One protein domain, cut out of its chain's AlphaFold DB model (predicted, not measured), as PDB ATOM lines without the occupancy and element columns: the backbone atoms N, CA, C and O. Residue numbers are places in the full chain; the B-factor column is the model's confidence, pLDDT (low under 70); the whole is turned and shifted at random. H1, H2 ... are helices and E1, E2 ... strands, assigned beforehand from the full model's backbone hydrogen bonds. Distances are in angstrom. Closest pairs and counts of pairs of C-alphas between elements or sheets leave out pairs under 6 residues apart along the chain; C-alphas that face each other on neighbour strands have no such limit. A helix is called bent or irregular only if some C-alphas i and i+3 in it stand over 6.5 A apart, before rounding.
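What this domain is: This is residues 15 to 158 of the 163 residues of an uncharacterized protein of Rubrobacter sp. SCSIO 52909 (UniProt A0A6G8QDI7). A twisted sheet of four strands has one long kinked helix, H3, packed slantwise over one of its faces, with no named helix over the other face. The short helices H1 and H2 pack by the first part of H3, H4 follows its far end, and residues 149 to 158, with H5, stick out from the body. The 144 printed residues hold, in chain order, H1, H2, E1, E2, E3, E4, H3, H4 and H5; the sheet runs E1, E2, E3, E4, all antiparallel, and the class is mixed, helices and strands. The whole is compact, with a radius of gyration of the C-alphas of 16.4 A and spans of 48 by 39 by 23 A.

How they stand to each other: E1 (residues 37 to 40), E2 (44 to 53), E3 (56 to 66) and E4 (75 to 78) form a meander, each strand the antiparallel neighbour of the one before, and each successive two form a hairpin. N 39 and O 46 are 2.9 A apart between E1 and E2, N 47 and O 63 are 2.9 A apart between E2 and E3, and N 64 and O 75 are 2.8 A apart between E3 and E4, each within hydrogen-bond range. E2 bends by 52 degrees at residue 50. H3 (residues 108 to 132) is on the sheet at a height of 8.4 A, making two layers, helix on one face of a sheet. It lies over E2 and E3, slantwise to the strands, at 41 degrees to E2 on the local plane; the closest C-alphas of E2 and H3 are those of Leu 53 and Phe 124, 6.2 A. H3 has a kink of 55 degrees near residue 115 and is irregular, C-alphas 109 and 112 being 8.7 A apart. H1 (residues 19 to 25) touches residues 108 to 112 of H3 at a steep tilt of 39 degrees, the same way; the closest C-alphas are those of Met 25 and Arg 111, 4.2 A. H2 (residues 29 to 32) and H3 only just touch, with 3 pairs of C-alphas within 8 A, the closest Ile 29 and Val 113, 5.9 A. H4 (residues 134 to 137) and H3 meet only through their link. H5 (residues 150 to 158) is apart from H3 and H4. Every O i to N i+4 pair is within hydrogen-bond range in H1 and H5, and 19 of 21 in H3; H2 and H4 are too short for such a pair.

Where its parts are: H3 is 34.1 A long, E3 30.2 A, E2 26.6 A and H5 13.0 A. H1 begins at C-alpha 19 (54.129, 10.934, 38.913), H3 ends at C-alpha 132 (30.518, 47.948, 32.152), and H5 ends at C-alpha 158 (43.476, 40.934, 0.546).

The domain as a whole: The two C-alphas farthest apart, those of Pro 34 and Glu 158, are 53.2 A apart. The printed part has no cut. The links E4 to H3, 29 residues, and H4 to H5, 12 residues, are long. The mean pLDDT of the printed part is 87.0; residues 96 to 100 and 145 to 158 are under 70.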
ATOM      1  N   TRP A  15      49.985  11.795  33.689       91.19
ATOM      2  CA  TRP A  15      49.964  11.917  35.153       91.19
ATOM      3  C   TRP A  15      50.106  10.586  35.904       91.19
ATOM      4  O   TRP A  15      50.335  10.580  37.112       91.19
ATOM      5  N   ARG A  16      49.939   9.449  35.214       90.50
ATOM      6  CA  ARG A  16      50.229   8.106  35.748       90.50
ATOM      7  C   ARG A  16      51.615   7.622  35.342       90.50
ATOM      8  O   ARG A  16      52.251   6.906  36.107       90.50
ATOM      9  N   ARG A  17      52.063   7.986  34.137       90.00
ATOM     10  CA  ARG A  17      53.386   7.624  33.613       90.00
ATOM     11  C   ARG A  17      54.509   8.395  34.306       90.00
ATOM     12  O   ARG A  17      55.561   7.818  34.553       90.00
ATOM     13  N   ASP A  18      54.273   9.664  34.622       90.62
ATOM     14  CA  ASP A  18      55.236  10.555  35.263       90.62
ATOM     15  C   ASP A  18      54.616  11.220  36.503       90.62
ATOM     16  O   ASP A  18      54.142  12.359  36.492       90.62
ATOM     17  N   VAL A  19      54.616  10.465  37.606       91.75
ATOM     18  CA  VAL A  19      54.129  10.934  38.913       91.75
ATOM     19  C   VAL A  19      54.967  12.108  39.429       91.75
ATOM     20  O   VAL A  19      54.443  12.979  40.121       91.75
ATOM     21  N   ALA A  20      56.252  12.177  39.068       93.50
ATOM     22  CA  ALA A  20      57.118  13.279  39.463       93.50
ATOM     23  C   ALA A  20      56.742  14.576  38.729       93.50
ATOM     24  O   ALA A  20      56.687  15.628  39.361       93.50
ATOM     25  N   ALA A  21      56.438  14.516  37.429       91.25
ATOM     26  CA  ALA A  21      55.908  15.660  36.683       91.25
ATOM     27  C   ALA A  21      54.576  16.137  37.256       91.25
ATOM     28  O   ALA A  21      54.416  17.333  37.488       91.25
ATOM     29  N   ARG A  22      53.663  15.210  37.577       94.69
ATOM     30  CA  ARG A  22      52.423  15.557  38.283       94.69
ATOM     31  C   ARG A  22      52.717  16.264  39.609       94.69
ATOM     32  O   ARG A  22      52.149  17.318  39.859       94.69
ATOM     33  N   GLY A  23      53.627  15.729  40.424       96.00
ATOM     34  CA  GLY A  23      54.006  16.338  41.701       96.00
ATOM     35  C   GLY A  23      54.603  17.743  41.551       96.00
ATOM     36  O   GLY A  23      54.289  18.622  42.348       96.00
ATOM     37  N   ARG A  24      55.413  17.988  40.509       95.94
ATOM     38  CA  ARG A  24      55.931  19.332  40.186       95.94
ATOM     39  C   ARG A  24      54.818  20.287  39.759       95.94
ATOM     40  O   ARG A  24      54.802  21.425  40.217       95.94
ATOM     41  N   MET A  25      53.888  19.821  38.928       95.94
ATOM     42  CA  MET A  25      52.726  20.602  38.505       95.94
ATOM     43  C   MET A  25      51.814  20.944  39.697       95.94
ATOM     44  O   MET A  25      51.352  22.072  39.807       95.94
ATOM     45  N   GLU A  26      51.578  20.006  40.618       97.00
ATOM     46  CA  GLU A  26      50.740  20.207  41.814       97.00
ATOM     47  C   GLU A  26      51.458  20.958  42.954       97.00
ATOM     48  O   GLU A  26      50.843  21.260  43.979       97.00
ATOM     49  N   ALA A  27      52.751  21.266  42.821       96.12
ATOM     50  CA  ALA A  27      53.542  21.846  43.901       96.12
ATOM     51  C   ALA A  27      52.923  23.154  44.435       96.12
ATOM     52  O   ALA A  27      52.739  24.124  43.700       96.12
ATOM     53  N   GLY A  28      52.629  23.180  45.741       94.56
ATOM     54  CA  GLY A  28      52.062  24.334  46.449       94.56
ATOM     55  C   GLY A  28      50.534  24.438  46.423       94.56
ATOM     56  O   GLY A  28      49.979  25.244  47.168       94.56
ATOM     57  N   ILE A  29      49.832  23.600  45.648       96.38
ATOM     58  CA  ILE A  29      48.395  23.793  45.424       96.38
ATOM     59  C   ILE A  29      47.556  23.697  46.696       96.38
ATOM     60  O   ILE A  29      46.758  24.583  46.953       96.38
ATOM     61  N   ARG A  30      47.790  22.694  47.549       95.25
ATOM     62  CA  ARG A  30      47.038  22.533  48.807       95.25
ATOM     63  C   ARG A  30      47.350  23.611  49.840       95.25
ATOM     64  O   ARG A  30      46.532  23.865  50.711       95.25
ATOM     65  N   SER A  31      48.523  24.238  49.753       95.94
ATOM     66  CA  SER A  31      48.860  25.365  50.626       95.94
ATOM     67  C   SER A  31      48.100  26.625  50.220       95.94
ATOM     68  O   SER A  31      47.746  27.414  51.087       95.94
ATOM     69  N   ARG A  32      47.881  26.832  48.915       96.25
ATOM     70  CA  ARG A  32      47.198  28.019  48.383       96.25
ATOM     71  C   ARG A  32      45.679  27.848  48.303       96.25
ATOM     72  O   ARG A  32      44.955  28.820  48.486       96.25
ATOM     73  N   TYR A  33      45.235  26.620  48.051       96.69
ATOM     74  CA  TYR A  33      43.850  26.204  47.854       96.69
ATOM     75  C   TYR A  33      43.560  24.985  48.745       96.69
ATOM     76  O   TYR A  33      43.531  23.853  48.260       96.69
ATOM     77  N   PRO A  34      43.395  25.181  50.065       95.56
ATOM     78  CA  PRO A  34      43.239  24.073  51.012       95.56
ATOM     79  C   PRO A  34      41.958  23.256  50.793       95.56
ATOM     80  O   PRO A  34      41.942  22.070  51.112       95.56
ATOM     81  N   GLY A  35      40.916  23.863  50.216       95.12
ATOM     82  CA  GLY A  35      39.651  23.204  49.875       95.12
ATOM     83  C   GLY A  35      39.632  22.505  48.513       95.12
ATOM     84  O   GLY A  35      38.567  22.082  48.084       95.12
ATOM     85  N   ILE A  36      40.769  22.410  47.810       98.25
ATOM     86  CA  ILE A  36      40.787  21.801  46.479       98.25
ATOM     87  C   ILE A  36      40.494  20.300  46.539       98.25
ATOM     88  O   ILE A  36      41.181  19.523  47.211       98.25
ATOM     89  N   GLU A  37      39.506  19.882  45.767       98.44
ATOM     90  CA  GLU A  37      39.132  18.490  45.590       98.44
ATOM     91  C   GLU A  37      39.854  17.927  44.369       98.44
ATOM     92  O   GLU A  37      39.901  18.546  43.309       98.44
ATOM     93  N   ILE A  38      40.455  16.746  44.518       97.69
ATOM     94  CA  ILE A  38      41.223  16.096  43.453       97.69
ATOM     95  C   ILE A  38      40.642  14.709  43.233       97.69
ATOM     96  O   ILE A  38      40.683  13.865  44.128       97.69
ATOM     97  N   SER A  39      40.158  14.444  42.025       97.00
ATOM     98  CA  SER A  39      39.638  13.134  41.640       97.00
ATOM     99  C   SER A  39      40.297  12.647  40.353       97.00
ATOM    100  O   SER A  39      40.754  13.423  39.517       97.00
ATOM    101  N   GLY A  40      40.423  11.331  40.192       94.31
ATOM    102  CA  GLY A  40      41.122  10.761  39.047       94.31
ATOM    103  C   GLY A  40      40.561   9.413  38.630       94.31
ATOM    104  O   GLY A  40      40.230   8.567  39.451       94.31
ATOM    105  N   SER A  41      40.513   9.194  37.321       91.19
ATOM    106  CA  SER A  41      40.150   7.929  36.688       91.19
ATOM    107  C   SER A  41      41.245   7.495  35.707       91.19
ATOM    108  O   SER A  41      42.341   8.063  35.664       91.19
ATOM    109  N   ALA A  42      40.994   6.436  34.935       88.19
ATOM    110  CA  ALA A  42      41.868   6.069  33.822       88.19
ATOM    111  C   ALA A  42      41.800   7.085  32.667       88.19
ATOM    112  O   ALA A  42      42.736   7.163  31.879       88.19
ATOM    113  N   LYS A  43      40.705   7.857  32.576       92.94
ATOM    114  CA  LYS A  43      40.409   8.751  31.449       92.94
ATOM    115  C   LYS A  43      40.586  10.234  31.764       92.94
ATOM    116  O   LYS A  43      40.749  11.018  30.836       92.94
ATOM    117  N   LYS A  44      40.497  10.629  33.036       96.62
ATOM    118  CA  LYS A  44      40.520  12.035  33.461       96.62
ATOM    119  C   LYS A  44      41.237  12.214  34.793       96.62
ATOM    120  O   LYS A  44      41.177  11.317  35.635       96.62
ATOM    121  N   LEU A  45      41.857  13.369  34.978       97.69
ATOM    122  CA  LEU A  45      42.298  13.901  36.265       97.69
ATOM    123  C   LEU A  45      41.625  15.262  36.442       97.69
ATOM    124  O   LEU A  45      41.755  16.117  35.567       97.69
ATOM    125  N   THR A  46      40.880  15.420  37.529       98.50
ATOM    126  CA  THR A  46      40.007  16.567  37.773       98.50
ATOM    127  C   THR A  46      40.395  17.260  39.069       98.50
ATOM    128  O   THR A  46      40.654  16.594  40.076       98.50
ATOM    129  N   TYR A  47      40.391  18.587  39.034       98.56
ATOM    130  CA  TYR A  47      40.534  19.448  40.199       98.56
ATOM    131  C   TYR A  47      39.317  20.353  40.298       98.56
ATOM    132  O   TYR A  47      38.913  20.931  39.291       98.56
ATOM    133  N   GLU A  48      38.756  20.487  41.491       98.69
ATOM    134  CA  GLU A  48      37.612  21.359  41.739       98.69
ATOM    135  C   GLU A  48      37.855  22.220  42.969       98.69
ATOM    136  O   GLU A  48      38.418  21.754  43.961       98.69
ATOM    137  N   LEU A  49      37.464  23.486  42.893       98.56
ATOM    138  CA  LEU A  49      37.608  24.439  43.985       98.56
ATOM    139  C   LEU A  49      36.674  25.628  43.796       98.56
ATOM    140  O   LEU A  49      36.321  25.975  42.667       98.56
ATOM    141  N   ASP A  50      36.356  26.280  44.907       98.06
ATOM    142  CA  ASP A  50      35.753  27.607  44.900       98.06
ATOM    143  C   ASP A  50      36.872  28.642  44.773       98.06
ATOM    144  O   ASP A  50      37.831  28.663  45.554       98.06
ATOM    145  N   LEU A  51      36.778  29.463  43.735       97.31
ATOM    146  CA  LEU A  51      37.761  30.468  43.392       97.31
ATOM    147  C   LEU A  51      37.239  31.844  43.781       97.31
ATOM    148  O   LEU A  51      36.298  32.360  43.182       97.31
ATOM    149  N   ASP A  52      37.888  32.432  44.780       96.12
ATOM    150  CA  ASP A  52      37.675  33.821  45.166       96.12
ATOM    151  C   ASP A  52      38.110  34.766  44.031       96.12
ATOM    152  O   ASP A  52      39.214  34.621  43.483       96.12
ATOM    153  N   LEU A  53      37.220  35.701  43.684       94.56
ATOM    154  CA  LEU A  53      37.405  36.751  42.676       94.56
ATOM    155  C   LEU A  53      37.541  38.143  43.322       94.56
ATOM    156  O   LEU A  53      37.315  39.162  42.669       94.56
ATOM    157  N   GLU A  54      37.919  38.176  44.602       89.94
ATOM    158  CA  GLU A  54      38.192  39.367  45.407       89.94
ATOM    159  C   GLU A  54      36.939  40.219  45.654       89.94
ATOM    160  O   GLU A  54      36.261  40.071  46.667       89.94
ATOM    161  N   VAL A  55      36.626  41.133  44.735       93.00
ATOM    162  CA  VAL A  55      35.490  42.067  44.847       93.00
ATOM    163  C   VAL A  55      34.208  41.521  44.216       93.00
ATOM    164  O   VAL A  55      33.143  42.127  44.349       93.00
ATOM    165  N   TYR A  56      34.310  40.392  43.516       94.69
ATOM    166  CA  TYR A  56      33.204  39.738  42.833       94.69
ATOM    167  C   TYR A  56      32.824  38.413  43.488       94.69
ATOM    168  O   TYR A  56      33.551  37.861  44.309       94.69
ATOM    169  N   GLU A  57      31.652  37.902  43.109       94.81
ATOM    170  CA  GLU A  57      31.163  36.610  43.580       94.81
ATOM    171  C   GLU A  57      32.155  35.492  43.229       94.81
ATOM    172  O   GLU A  57      32.601  35.383  42.083       94.81
ATOM    173  N   ALA A  58      32.479  34.654  44.214       97.06
ATOM    174  CA  ALA A  58      33.314  33.482  44.001       97.06
ATOM    175  C   ALA A  58      32.675  32.521  42.985       97.06
ATOM    176  O   ALA A  58      31.451  32.425  42.871       97.06
ATOM    177  N   ARG A  59      33.514  31.782  42.256       97.56
ATOM    178  CA  ARG A  59      33.068  30.821  41.238       97.56
ATOM    179  C   ARG A  59      33.604  29.434  41.513       97.56
ATOM    180  O   ARG A  59      34.789  29.276  41.808       97.56
ATOM    181  N   ARG A  60      32.762  28.415  41.354       98.00
ATOM    182  CA  ARG A  60      33.225  27.028  41.331       98.00
ATOM    183  C   ARG A  60      33.906  26.792  39.991       98.00
ATOM    184  O   ARG A  60      33.266  26.897  38.943       98.00
ATOM    185  N   ILE A  61      35.187  26.427  40.021       98.19
ATOM    186  CA  ILE A  61      35.911  26.018  38.816       98.19
ATOM    187  C   ILE A  61      36.217  24.524  38.820       98.19
ATOM    188  O   ILE A  61      36.505  23.924  39.858       98.19
ATOM    189  N   THR A  62      36.206  23.937  37.626       98.56
ATOM    190  CA  THR A  62      36.580  22.544  37.374       98.56
ATOM    191  C   THR A  62      37.684  22.511  36.326       98.56
ATOM    192  O   THR A  62      37.493  22.956  35.199       98.56
ATOM    193  N   ILE A  63      38.839  21.950  36.676       98.06
ATOM    194  CA  ILE A  63      39.995  21.787  35.789       98.06
ATOM    195  C   ILE A  63      40.104  20.315  35.407       98.06
ATOM    196  O   ILE A  63      40.161  19.455  36.286       98.06
ATOM    197  N   VAL A  64      40.162  20.011  34.110       97.62
ATOM    198  CA  VAL A  64      40.141  18.640  33.588       97.62
ATOM    199  C   VAL A  64      41.327  18.382  32.667       97.62
ATOM    200  O   VAL A  64      41.452  18.974  31.599       97.62
ATOM    201  N   PHE A  65      42.138  17.390  33.029       95.75
ATOM    202  CA  PHE A  65      43.129  16.779  32.143       95.75
ATOM    203  C   PHE A  65      42.566  15.477  31.564       95.75
ATOM    204  O   PHE A  65      42.122  14.602  32.315       95.75
ATOM    205  N   LYS A  66      42.587  15.322  30.234       94.44
ATOM    206  CA  LYS A  66      42.070  14.138  29.522       94.44
ATOM    207  C   LYS A  66      43.181  13.158  29.160       94.44
ATOM    208  O   LYS A  66      44.310  13.536  28.870       94.44
ATOM    209  N   ALA A  67      42.871  11.865  29.204       92.62
ATOM    210  CA  ALA A  67      43.830  10.831  28.851       92.62
ATOM    211  C   ALA A  67      44.055  10.846  27.339       92.62
ATOM    212  O   ALA A  67      43.094  10.922  26.581       92.62
ATOM    213  N   GLY A  68      45.316  10.738  26.922       88.44
ATOM    214  CA  GLY A  68      45.709  10.853  25.517       88.44
ATOM    215  C   GLY A  68      46.106  12.270  25.107       88.44
ATOM    216  O   GLY A  68      46.833  12.411  24.132       88.44
ATOM    217  N   GLU A  69      45.736  13.280  25.894       89.38
ATOM    218  CA  GLU A  69      46.109  14.669  25.642       89.38
ATOM    219  C   GLU A  69      47.377  15.065  26.415       89.38
ATOM    220  O   GLU A  69      47.617  14.564  27.527       89.38
ATOM    221  N   PRO A  70      48.210  15.968  25.864       88.88
ATOM    222  CA  PRO A  70      49.264  16.604  26.638       88.88
ATOM    223  C   PRO A  70      48.649  17.469  27.745       88.88
ATOM    224  O   PRO A  70      47.507  17.916  27.661       88.88
ATOM    225  N   ALA A  71      49.423  17.727  28.798       89.75
ATOM    226  CA  ALA A  71      48.957  18.532  29.923       89.75
ATOM    227  C   ALA A  71      48.513  19.945  29.503       89.75
ATOM    228  O   ALA A  71      47.553  20.455  30.064       89.75
ATOM    229  N   SER A  72      49.155  20.541  28.495       86.69
ATOM    230  CA  SER A  72      48.810  21.863  27.956       86.69
ATOM    231  C   SER A  72      47.416  21.940  27.316       86.69
ATOM    232  O   SER A  72      46.874  23.029  27.204       86.69
ATOM    233  N   CYS A  73      46.798  20.813  26.945       88.69
ATOM    234  CA  CYS A  73      45.413  20.754  26.454       88.69
ATOM    235  C   CYS A  73      44.399  20.636  27.611       88.69
ATOM    236  O   CYS A  73      43.441  19.860  27.548       88.69
ATOM    237  N   VAL A  74      44.651  21.343  28.712       92.94
ATOM    238  CA  VAL A  74      43.791  21.349  29.899       92.94
ATOM    239  C   VAL A  74      42.508  22.128  29.627       92.94
ATOM    240  O   VAL A  74      42.529  23.184  29.006       92.94
ATOM    241  N   GLU A  75      41.379  21.619  30.112       94.62
ATOM    242  CA  GLU A  75      40.106  22.336  30.045       94.62
ATOM    243  C   GLU A  75      39.762  22.924  31.406       94.62
ATOM    244  O   GLU A  75      39.871  22.238  32.424       94.62
ATOM    245  N   VAL A  76      39.303  24.174  31.417       96.50
ATOM    246  CA  VAL A  76      38.811  24.849  32.619       96.50
ATOM    247  C   VAL A  76      37.357  25.226  32.399       96.50
ATOM    248  O   VAL A  76      36.997  25.801  31.372       96.50
ATOM    249  N   PHE A  77      36.521  24.876  33.363       97.38
ATOM    250  CA  PHE A  77      35.106  25.203  33.393       97.38
ATOM    251  C   PHE A  77      34.816  26.065  34.610       97.38
ATOM    252  O   PHE A  77      35.475  25.905  35.638       97.38
ATOM    253  N   ALA A  78      33.812  26.925  34.502       97.38
ATOM    254  CA  ALA A  78      33.297  27.702  35.618       97.38
ATOM    255  C   ALA A  78      31.767  27.693  35.624       97.38
ATOM    256  O   ALA A  78      31.130  27.592  34.570       97.38
ATOM    257  N   ASP A  79      31.188  27.795  36.815       95.81
ATOM    258  CA  ASP A  79      29.768  28.078  36.995       95.81
ATOM    259  C   ASP A  79      29.440  29.571  36.772       95.81
ATOM    260  O   ASP A  79      30.269  30.354  36.298       95.81
ATOM    261  N   GLY A  80      28.197  29.953  37.078       91.56
ATOM    262  CA  GLY A  80      27.723  31.329  36.958       91.56
ATOM    263  C   GLY A  80      27.266  31.721  35.546       91.56
ATOM    264  O   GLY A  80      26.915  30.850  34.744       91.56
ATOM    265  N   PRO A  81      27.213  33.037  35.256       91.75
ATOM    266  CA  PRO A  81      26.799  33.556  33.957       91.75
ATOM    267  C   PRO A  81      27.649  33.006  32.813       91.75
ATOM    268  O   PRO A  81      28.871  32.893  32.922       91.75
ATOM    269  N   THR A  82      26.985  32.686  31.707       90.00
ATOM    270  CA  THR A  82      27.605  32.100  30.511       90.00
ATOM    271  C   THR A  82      27.897  33.133  29.431       90.00
ATOM    272  O   THR A  82      28.688  32.864  28.536       90.00
ATOM    273  N   GLU A  83      27.281  34.312  29.518       87.38
ATOM    274  CA  GLU A  83      27.520  35.414  28.591       87.38
ATOM    275  C   GLU A  83      28.902  36.018  28.845       87.38
ATOM    276  O   GLU A  83      29.187  36.528  29.939       87.38
ATOM    277  N   SER A  84      29.760  35.898  27.835       86.94
ATOM    278  CA  SER A  84      31.126  36.412  27.799       86.94
ATOM    279  C   SER A  84      31.706  36.217  26.393       86.94
ATOM    280  O   SER A  84      31.462  35.165  25.791       86.94
ATOM    281  N   PRO A  85      32.519  37.157  25.882       84.25
ATOM    282  CA  PRO A  85      33.220  36.990  24.609       84.25
ATOM    283  C   PRO A  85      34.230  35.833  24.609       84.25
ATOM    284  O   PRO A  85      34.542  35.291  23.552       84.25
ATOM    285  N   HIS A  86      34.709  35.390  25.778       87.12
ATOM    286  CA  HIS A  86      35.806  34.424  25.878       87.12
ATOM    287  C   HIS A  86      35.388  33.084  26.499       87.12
ATOM    288  O   HIS A  86      36.069  32.532  27.365       87.12
ATOM    289  N   ARG A  87      34.290  32.495  26.008       88.69
ATOM    290  CA  ARG A  87      33.860  31.134  26.373       88.69
ATOM    291  C   ARG A  87      33.684  30.231  25.157       88.69
ATOM    292  O   ARG A  87      33.182  30.628  24.114       88.69
ATOM    293  N   TYR A  88      34.069  28.966  25.316       82.38
ATOM    294  CA  TYR A  88      33.760  27.901  24.369       82.38
ATOM    295  C   TYR A  88      32.457  27.208  24.777       82.38
ATOM    296  O   TYR A  88      32.438  26.376  25.692       82.38
ATOM    297  N   GLY A  89      31.368  27.523  24.076       82.81
ATOM    298  CA  GLY A  89      30.033  27.113  24.510       82.81
ATOM    299  C   GLY A  89      29.694  27.723  25.874       82.81
ATOM    300  O   GLY A  89      30.222  28.761  26.244       82.81
ATOM    301  N   GLU A  90      28.831  27.070  26.649       80.38
ATOM    302  CA  GLU A  90      28.260  27.700  27.850       80.38
ATOM    303  C   GLU A  90      29.250  27.865  29.020       80.38
ATOM    304  O   GLU A  90      29.241  28.876  29.720       80.38
ATOM    305  N   ARG A  91      30.091  26.858  29.295       87.25
ATOM    306  CA  ARG A  91      30.810  26.774  30.589       87.25
ATOM    307  C   ARG A  91      32.316  26.632  30.498       87.25
ATOM    308  O   ARG A  91      32.982  26.738  31.524       87.25
ATOM    309  N   ARG A  92      32.860  26.320  29.322       93.62
ATOM    310  CA  ARG A  92      34.302  26.122  29.168       93.62
ATOM    311  C   ARG A  92      34.942  27.477  28.913       93.62
ATOM    312  O   ARG A  92      34.614  28.123  27.925       93.62
ATOM    313  N   LEU A  93      35.851  27.884  29.786       92.12
ATOM    314  CA  LEU A  93      36.580  29.133  29.615       92.12
ATOM    315  C   LEU A  93      37.482  29.026  28.387       92.12
ATOM    316  O   LEU A  93      38.097  27.977  28.149       92.12
ATOM    317  N   CYS A  94      37.578  30.109  27.619       87.00
ATOM    318  CA  CYS A  94      38.651  30.274  26.651       87.00
ATOM    319  C   CYS A  94      39.936  30.576  27.426       87.00
ATOM    320  O   CYS A  94      40.355  31.717  27.616       87.00
ATOM    321  N   MET A  95      40.527  29.517  27.967       81.81
ATOM    322  CA  MET A  95      41.900  29.561  28.436       81.81
ATOM    323  C   MET A  95      42.769  29.552  27.182       81.81
ATOM    324  O   MET A  95      42.586  28.651  26.367       81.81
ATOM    325  N   TRP A  96      43.628  30.567  27.046       66.75
ATOM    326  CA  TRP A  96      44.565  30.837  25.943       66.75
ATOM    327  C   TRP A  96      44.879  29.654  25.014       66.75
ATOM    328  O   TRP A  96      45.115  28.531  25.478       66.75
ATOM    329  N   TYR A  97      44.902  29.914  23.704       62.34
ATOM    330  CA  TYR A  97      44.839  28.889  22.671       62.34
ATOM    331  C   TYR A  97      45.999  27.894  22.818       62.34
ATOM    332  O   TYR A  97      47.154  28.293  22.973       62.34
ATOM    333  N   PRO A  98      45.752  26.570  22.748       60.75
ATOM    334  CA  PRO A  98      46.817  25.587  22.898       60.75
ATOM    335  C   PRO A  98      47.958  25.725  21.886       60.75
ATOM    336  O   PRO A  98      49.019  25.170  22.152       60.75
ATOM    337  N   ALA A  99      47.772  26.415  20.755       63.66
ATOM    338  CA  ALA A  99      48.847  26.698  19.801       63.66
ATOM    339  C   ALA A  99      49.497  28.080  19.974       63.66
ATOM    340  O   ALA A  99      50.450  28.364  19.250       63.66
ATOM    341  N   ASP A 100      49.038  28.898  20.928       69.62
ATOM    342  CA  ASP A 100      49.687  30.167  21.243       69.62
ATOM    343  C   ASP A 100      51.153  29.941  21.647       69.62
ATOM    344  O   ASP A 100      51.506  28.877  22.193       69.62
ATOM    345  N   PRO A 101      52.017  30.950  21.432       72.06
ATOM    346  CA  PRO A 101      53.371  30.945  21.954       72.06
ATOM    347  C   PRO A 101      53.418  30.556  23.447       72.06
ATOM    348  O   PRO A 101      52.501  30.888  24.210       72.06
ATOM    349  N   PRO A 102      54.467  29.835  23.897       73.31
ATOM    350  CA  PRO A 102      54.666  29.435  25.296       73.31
ATOM    351  C   PRO A 102      54.439  30.539  26.334       73.31
ATOM    352  O   PRO A 102      54.062  30.242  27.465       73.31
ATOM    353  N   GLU A 103      54.668  31.789  25.947       73.62
ATOM    354  CA  GLU A 103      54.536  32.984  26.772       73.62
ATOM    355  C   GLU A 103      53.074  33.332  27.100       73.62
ATOM    356  O   GLU A 103      52.825  34.054  28.065       73.62
ATOM    357  N   LEU A 104      52.113  32.823  26.324       73.94
ATOM    358  CA  LEU A 104      50.692  33.176  26.420       73.94
ATOM    359  C   LEU A 104      49.814  32.014  26.882       73.94
ATOM    360  O   LEU A 104      48.779  32.229  27.510       73.94
ATOM    361  N   ARG A 105      50.232  30.769  26.627       82.19
ATOM    362  CA  ARG A 105      49.501  29.579  27.079       82.19
ATOM    363  C   ARG A 105      50.003  29.052  28.417       82.19
ATOM    364  O   ARG A 105      51.150  29.234  28.826       82.19
ATOM    365  N   TRP A 106      49.144  28.297  29.093       89.75
ATOM    366  CA  TRP A 106      49.574  27.556  30.268       89.75
ATOM    367  C   TRP A 106      50.448  26.356  29.882       89.75
ATOM    368  O   TRP A 106      50.100  25.554  29.012       89.75
ATOM    369  N   LEU A 107      51.559  26.194  30.600       88.75
ATOM    370  CA  LEU A 107      52.434  25.034  30.525       88.75
ATOM    371  C   LEU A 107      52.565  24.380  31.910       88.75
ATOM    372  O   LEU A 107      52.486  25.078  32.924       88.75
ATOM    373  N   PRO A 108      52.810  23.059  31.999       88.69
ATOM    374  CA  PRO A 108      52.992  22.366  33.280       88.69
ATOM    375  C   PRO A 108      54.046  22.991  34.199       88.69
ATOM    376  O   PRO A 108      53.928  22.920  35.423       88.69
ATOM    377  N   GLU A 109      55.060  23.625  33.616       89.25
ATOM    378  CA  GLU A 109      56.131  24.353  34.291       89.25
ATOM    379  C   GLU A 109      55.612  25.581  35.056       89.25
ATOM    380  O   GLU A 109      56.161  25.921  36.106       89.25
ATOM    381  N   HIS A 110      54.508  26.186  34.601       91.19
ATOM    382  CA  HIS A 110      53.806  27.276  35.291       91.19
ATOM    383  C   HIS A 110      53.035  26.781  36.523       91.19
ATOM    384  O   HIS A 110      52.553  27.583  37.325       91.19
ATOM    385  N   ARG A 111      52.964  25.454  36.709       95.44
ATOM    386  CA  ARG A 111      52.257  24.759  37.790       95.44
ATOM    387  C   ARG A 111      50.751  24.990  37.748       95.44
ATOM    388  O   ARG A 111      50.232  25.921  37.138       95.44
ATOM    389  N   LEU A 112      50.020  24.136  38.450       96.88
ATOM    390  CA  LEU A 112      48.566  24.213  38.523       96.88
ATOM    391  C   LEU A 112      48.088  25.476  39.255       96.88
ATOM    392  O   LEU A 112      47.024  25.995  38.940       96.88
ATOM    393  N   VAL A 113      48.900  26.026  40.167       96.88
ATOM    394  CA  VAL A 113      48.638  27.341  40.772       96.88
ATOM    395  C   VAL A 113      48.566  28.428  39.697       96.88
ATOM    396  O   VAL A 113      47.611  29.190  39.701       96.88
ATOM    397  N   GLY A 114      49.506  28.458  38.745       94.25
ATOM    398  CA  GLY A 114      49.486  29.431  37.650       94.25
ATOM    399  C   GLY A 114      48.223  29.331  36.791       94.25
ATOM    400  O   GLY A 114      47.627  30.353  36.472       94.25
ATOM    401  N   LEU A 115      47.750  28.114  36.495       95.50
ATOM    402  CA  LEU A 115      46.496  27.917  35.752       95.50
ATOM    403  C   LEU A 115      45.281  28.480  36.501       95.50
ATOM    404  O   LEU A 115      44.413  29.094  35.887       95.50
ATOM    405  N   ILE A 116      45.218  28.276  37.821       96.81
ATOM    406  CA  ILE A 116      44.122  28.796  38.650       96.81
ATOM    407  C   ILE A 116      44.147  30.329  38.681       96.81
ATOM    408  O   ILE A 116      43.097  30.956  38.595       96.81
ATOM    409  N   GLU A 117      45.328  30.946  38.755       94.50
ATOM    410  CA  GLU A 117      45.461  32.409  38.689       94.50
ATOM    411  C   GLU A 117      45.049  32.960  37.316       94.50
ATOM    412  O   GLU A 117      44.336  33.960  37.241       94.50
ATOM    413  N   MET A 118      45.406  32.274  36.225       92.94
ATOM    414  CA  MET A 118      44.911  32.622  34.887       92.94
ATOM    415  C   MET A 118      43.381  32.540  34.817       92.94
ATOM    416  O   MET A 118      42.749  33.430  34.253       92.94
ATOM    417  N   ALA A 119      42.776  31.509  35.419       95.06
ATOM    418  CA  ALA A 119      41.322  31.368  35.479       95.06
ATOM    419  C   ALA A 119      40.669  32.472  36.330       95.06
ATOM    420  O   ALA A 119      39.634  33.002  35.932       95.06
ATOM    421  N   ARG A 120      41.290  32.872  37.453       96.00
ATOM    422  CA  ARG A 120      40.826  34.002  38.281       96.00
ATOM    423  C   ARG A 120      40.782  35.283  37.459       96.00
ATOM    424  O   ARG A 120      39.750  35.944  37.428       96.00
ATOM    425  N   LEU A 121      41.883  35.610  36.779       93.25
ATOM    426  CA  LEU A 121      41.975  36.811  35.946       93.25
ATOM    427  C   LEU A 121      40.948  36.792  34.816       93.25
ATOM    428  O   LEU A 121      40.310  37.806  34.560       93.25
ATOM    429  N   HIS A 122      40.758  35.641  34.171       93.50
ATOM    430  CA  HIS A 122      39.744  35.482  33.137       93.50
ATOM    431  C   HIS A 122      38.343  35.791  33.683       93.50
ATOM    432  O   HIS A 122      37.677  36.686  33.180       93.50
ATOM    433  N   LEU A 123      37.924  35.122  34.760       95.69
ATOM    434  CA  LEU A 123      36.597  35.314  35.357       95.69
ATOM    435  C   LEU A 123      36.376  36.737  35.884       95.69
ATOM    436  O   LEU A 123      35.269  37.266  35.784       95.69
ATOM    437  N   PHE A 124      37.425  37.368  36.413       95.38
ATOM    438  CA  PHE A 124      37.387  38.770  36.816       95.38
ATOM    439  C   PHE A 124      37.087  39.690  35.625       95.38
ATOM    440  O   PHE A 124      36.235  40.572  35.728       95.38
ATOM    441  N   ARG A 125      37.760  39.474  34.487       94.00
ATOM    442  CA  ARG A 125      37.545  40.247  33.253       94.00
ATOM    443  C   ARG A 125      36.127  40.088  32.733       94.00
ATOM    444  O   ARG A 125      35.507  41.087  32.390       94.00
ATOM    445  N   GLU A 126      35.588  38.870  32.751       95.06
ATOM    446  CA  GLU A 126      34.201  38.639  32.341       95.06
ATOM    447  C   GLU A 126      33.204  39.410  33.207       95.06
ATOM    448  O   GLU A 126      32.236  39.973  32.700       95.06
ATOM    449  N   GLU A 127      33.417  39.429  34.523       95.69
ATOM    450  CA  GLU A 127      32.527  40.145  35.433       95.69
ATOM    451  C   GLU A 127      32.629  41.662  35.255       95.69
ATOM    452  O   GLU A 127      31.609  42.351  35.267       95.69
ATOM    453  N   TYR A 128      33.833  42.180  35.021       95.56
ATOM    454  CA  TYR A 128      34.030  43.588  34.695       95.56
ATOM    455  C   TYR A 128      33.363  43.967  33.362       95.56
ATOM    456  O   TYR A 128      32.615  44.944  33.312       95.56
ATOM    457  N   TRP A 129      33.537  43.155  32.317       96.06
ATOM    458  CA  TRP A 129      32.881  43.329  31.018       96.06
ATOM    459  C   TRP A 129      31.353  43.350  31.146       96.06
ATOM    460  O   TRP A 129      30.692  44.261  30.648       96.06
ATOM    461  N   ARG A 130      30.768  42.415  31.911       95.56
ATOM    462  CA  ARG A 130      29.319  42.418  32.183       95.56
ATOM    463  C   ARG A 130      28.868  43.705  32.866       95.56
ATOM    464  O   ARG A 130      27.848  44.277  32.488       95.56
ATOM    465  N   ARG A 131      29.614  44.168  33.869       95.38
ATOM    466  CA  ARG A 131      29.250  45.348  34.671       95.38
ATOM    467  C   ARG A 131      29.382  46.667  33.926       95.38
ATOM    468  O   ARG A 131      28.674  47.612  34.263       95.38
ATOM    469  N   THR A 132      30.274  46.738  32.947       96.56
ATOM    470  CA  THR A 132      30.518  47.948  32.152       96.56
ATOM    471  C   THR A 132      29.576  48.087  30.960       96.56
ATOM    472  O   THR A 132      29.503  49.168  30.388       96.56
ATOM    473  N   GLY A 133      28.798  47.050  30.633       95.00
ATOM    474  CA  GLY A 133      27.775  47.116  29.585       95.00
ATOM    475  C   GLY A 133      27.630  45.862  28.731       95.00
ATOM    476  O   GLY A 133      26.827  45.868  27.802       95.00
ATOM    477  N   GLY A 134      28.379  44.794  29.021       95.25
ATOM    478  CA  GLY A 134      28.264  43.516  28.325       95.25
ATOM    479  C   GLY A 134      28.389  43.658  26.807       95.25
ATOM    480  O   GLY A 134      29.278  44.336  26.304       95.25
ATOM    481  N   TRP A 135      27.484  43.028  26.064       93.56
ATOM    482  CA  TRP A 135      27.508  43.049  24.599       93.56
ATOM    483  C   TRP A 135      27.243  44.426  23.978       93.56
ATOM    484  O   TRP A 135      27.582  44.625  22.817       93.56
ATOM    485  N   ASP A 136      26.652  45.362  24.725       95.69
ATOM    486  CA  ASP A 136      26.344  46.689  24.198       95.69
ATOM    487  C   ASP A 136      27.593  47.580  24.199       95.69
ATOM    488  O   ASP A 136      27.960  48.151  23.174       95.69
ATOM    489  N   VAL A 137      28.231  47.716  25.367       94.00
ATOM    490  CA  VAL A 137      29.356  48.646  25.598       94.00
ATOM    491  C   VAL A 137      30.361  48.133  26.641       94.00
ATOM    492  O   VAL A 137      31.116  48.915  27.217       94.00
ATOM    493  N   GLY A 138      30.347  46.833  26.939       94.19
ATOM    494  CA  GLY A 138      31.216  46.227  27.942       94.19
ATOM    495  C   GLY A 138      32.689  46.309  27.558       94.19
ATOM    496  O   GLY A 138      33.072  46.002  26.434       94.19
ATOM    497  N   GLU A 139      33.523  46.679  28.522       93.19
ATOM    498  CA  GLU A 139      34.974  46.775  28.382       93.19
ATOM    499  C   GLU A 139      35.635  45.472  28.851       93.19
ATOM    500  O   GLU A 139      35.399  45.013  29.974       93.19
ATOM    501  N   TRP A 140      36.501  44.883  28.026       91.12
ATOM    502  CA  TRP A 140      37.351  43.769  28.438       91.12
ATOM    503  C   TRP A 140      38.717  44.268  28.912       91.12
ATOM    504  O   TRP A 140      39.436  44.976  28.209       91.12
ATOM    505  N   LEU A 141      39.119  43.879  30.124       88.25
ATOM    506  CA  LEU A 141      40.406  44.303  30.676       88.25
ATOM    507  C   LEU A 141      41.551  43.413  30.184       88.25
ATOM    508  O   LEU A 141      41.796  42.336  30.730       88.25
ATOM    509  N   GLY A 142      42.332  43.907  29.229       81.44
ATOM    510  CA  GLY A 142      43.551  43.261  28.735       81.44
ATOM    511  C   GLY A 142      43.440  42.856  27.266       81.44
ATOM    512  O   GLY A 142      42.532  43.311  26.583       81.44
ATOM    513  N   PRO A 143      44.367  42.028  26.759       75.88
ATOM    514  CA  PRO A 143      44.327  41.604  25.365       75.88
ATOM    515  C   PRO A 143      43.057  40.800  25.060       75.88
ATOM    516  O   PRO A 143      42.729  39.868  25.800       75.88
ATOM    517  N   GLU A 144      42.377  41.170  23.977       72.62
ATOM    518  CA  GLU A 144      41.226  40.445  23.413       72.62
ATOM    519  C   GLU A 144      41.632  39.514  22.260       72.62
ATOM    520  O   GLU A 144      40.939  38.538  21.988       72.62
ATOM    521  N   ILE A 145      42.769  39.792  21.616       62.09
ATOM    522  CA  ILE A 145      43.252  39.094  20.420       62.09
ATOM    523  C   ILE A 145      44.486  38.259  20.773       62.09
ATOM    524  O   ILE A 145      45.369  38.712  21.516       62.09
ATOM    525  N   HIS A 146      44.564  37.046  20.225       54.75
ATOM    526  CA  HIS A 146      45.767  36.228  20.313       54.75
ATOM    527  C   HIS A 146      46.846  36.799  19.368       54.75
ATOM    528  O   HIS A 146      46.579  37.012  18.187       54.75
ATOM    529  N   PRO A 147      48.086  37.040  19.826       50.94
ATOM    530  CA  PRO A 147      49.199  37.405  18.953       50.94
ATOM    531  C   PRO A 147      49.346  36.404  17.795       50.94
ATOM    532  O   PRO A 147      49.655  35.235  18.022       50.94
ATOM    533  N   GLY A 148      49.102  36.873  16.565       46.53
ATOM    534  CA  GLY A 148      49.058  36.062  15.339       46.53
ATOM    535  C   GLY A 148      47.672  35.929  14.688       46.53
ATOM    536  O   GLY A 148      47.597  35.509  13.536       46.53
ATOM    537  N   GLU A 149      46.583  36.312  15.362       48.12
ATOM    538  CA  GLU A 149      45.249  36.395  14.739       48.12
ATOM    539  C   GLU A 149      45.080  37.646  13.861       48.12
ATOM    540  O   GLU A 149      44.351  37.587  12.873       48.12
ATOM    541  N   GLU A 150      45.815  38.733  14.139       47.62
ATOM    542  CA  GLU A 150      45.825  39.946  13.298       47.62
ATOM    543  C   GLU A 150      46.244  39.635  11.843       47.62
ATOM    544  O   GLU A 150      45.637  40.139  10.899       47.62
ATOM    545  N   GLU A 151      47.204  38.723  11.632       44.44
ATOM    546  CA  GLU A 151      47.670  38.337  10.285       44.44
ATOM    547  C   GLU A 151      46.656  37.453   9.522       44.44
ATOM    548  O   GLU A 151      46.663  37.398   8.286       44.44
ATOM    549  N   ALA A 152      45.758  36.753  10.225       47.06
ATOM    550  CA  ALA A 152      44.781  35.855   9.603       47.06
ATOM    551  C   ALA A 152      43.578  36.609   9.009       47.06
ATOM    552  O   ALA A 152      43.010  36.174   8.005       47.06
ATOM    553  N   GLU A 153      43.203  37.749   9.593       41.97
ATOM    554  CA  GLU A 153      42.113  38.588   9.083       41.97
ATOM    555  C   GLU A 153      42.573  39.495   7.928       41.97
ATOM    556  O   GLU A 153      41.836  39.697   6.957       41.97
ATOM    557  N   GLU A 154      43.824  39.967   7.960       41.41
ATOM    558  CA  GLU A 154      44.398  40.798   6.894       41.41
ATOM    559  C   GLU A 154      44.642  39.987   5.604       41.41
ATOM    560  O   GLU A 154      44.290  40.428   4.506       41.41
ATOM    561  N   THR A 155      45.102  38.733   5.720       41.97
ATOM    562  CA  THR A 155      45.271  37.829   4.562       41.97
ATOM    563  C   THR A 155      43.949  37.354   3.945       41.97
ATOM    564  O   THR A 155      43.904  37.040   2.751       41.97
ATOM    565  N   ALA A 156      42.853  37.336   4.710       45.94
ATOM    566  CA  ALA A 156      41.521  37.032   4.189       45.94
ATOM    567  C   ALA A 156      40.899  38.222   3.431       45.94
ATOM    568  O   ALA A 156      40.210  38.014   2.429       45.94
ATOM    569  N   ASN A 157      41.175  39.459   3.859       46.22
ATOM    570  CA  ASN A 157      40.673  40.664   3.193       46.22
ATOM    571  C   ASN A 157      41.428  41.002   1.895       46.22
ATOM    572  O   ASN A 157      40.803  41.455   0.934       46.22
ATOM    573  N   GLU A 158      42.731  40.724   1.800       43.66
ATOM    574  CA  GLU A 158      43.476  40.934   0.546       43.66
ATOM    575  C   GLU A 158      43.107  39.923  -0.556       43.66
ATOM    576  O   GLU A 158      43.116  40.262  -1.741       43.66
TER     577      GLU A 158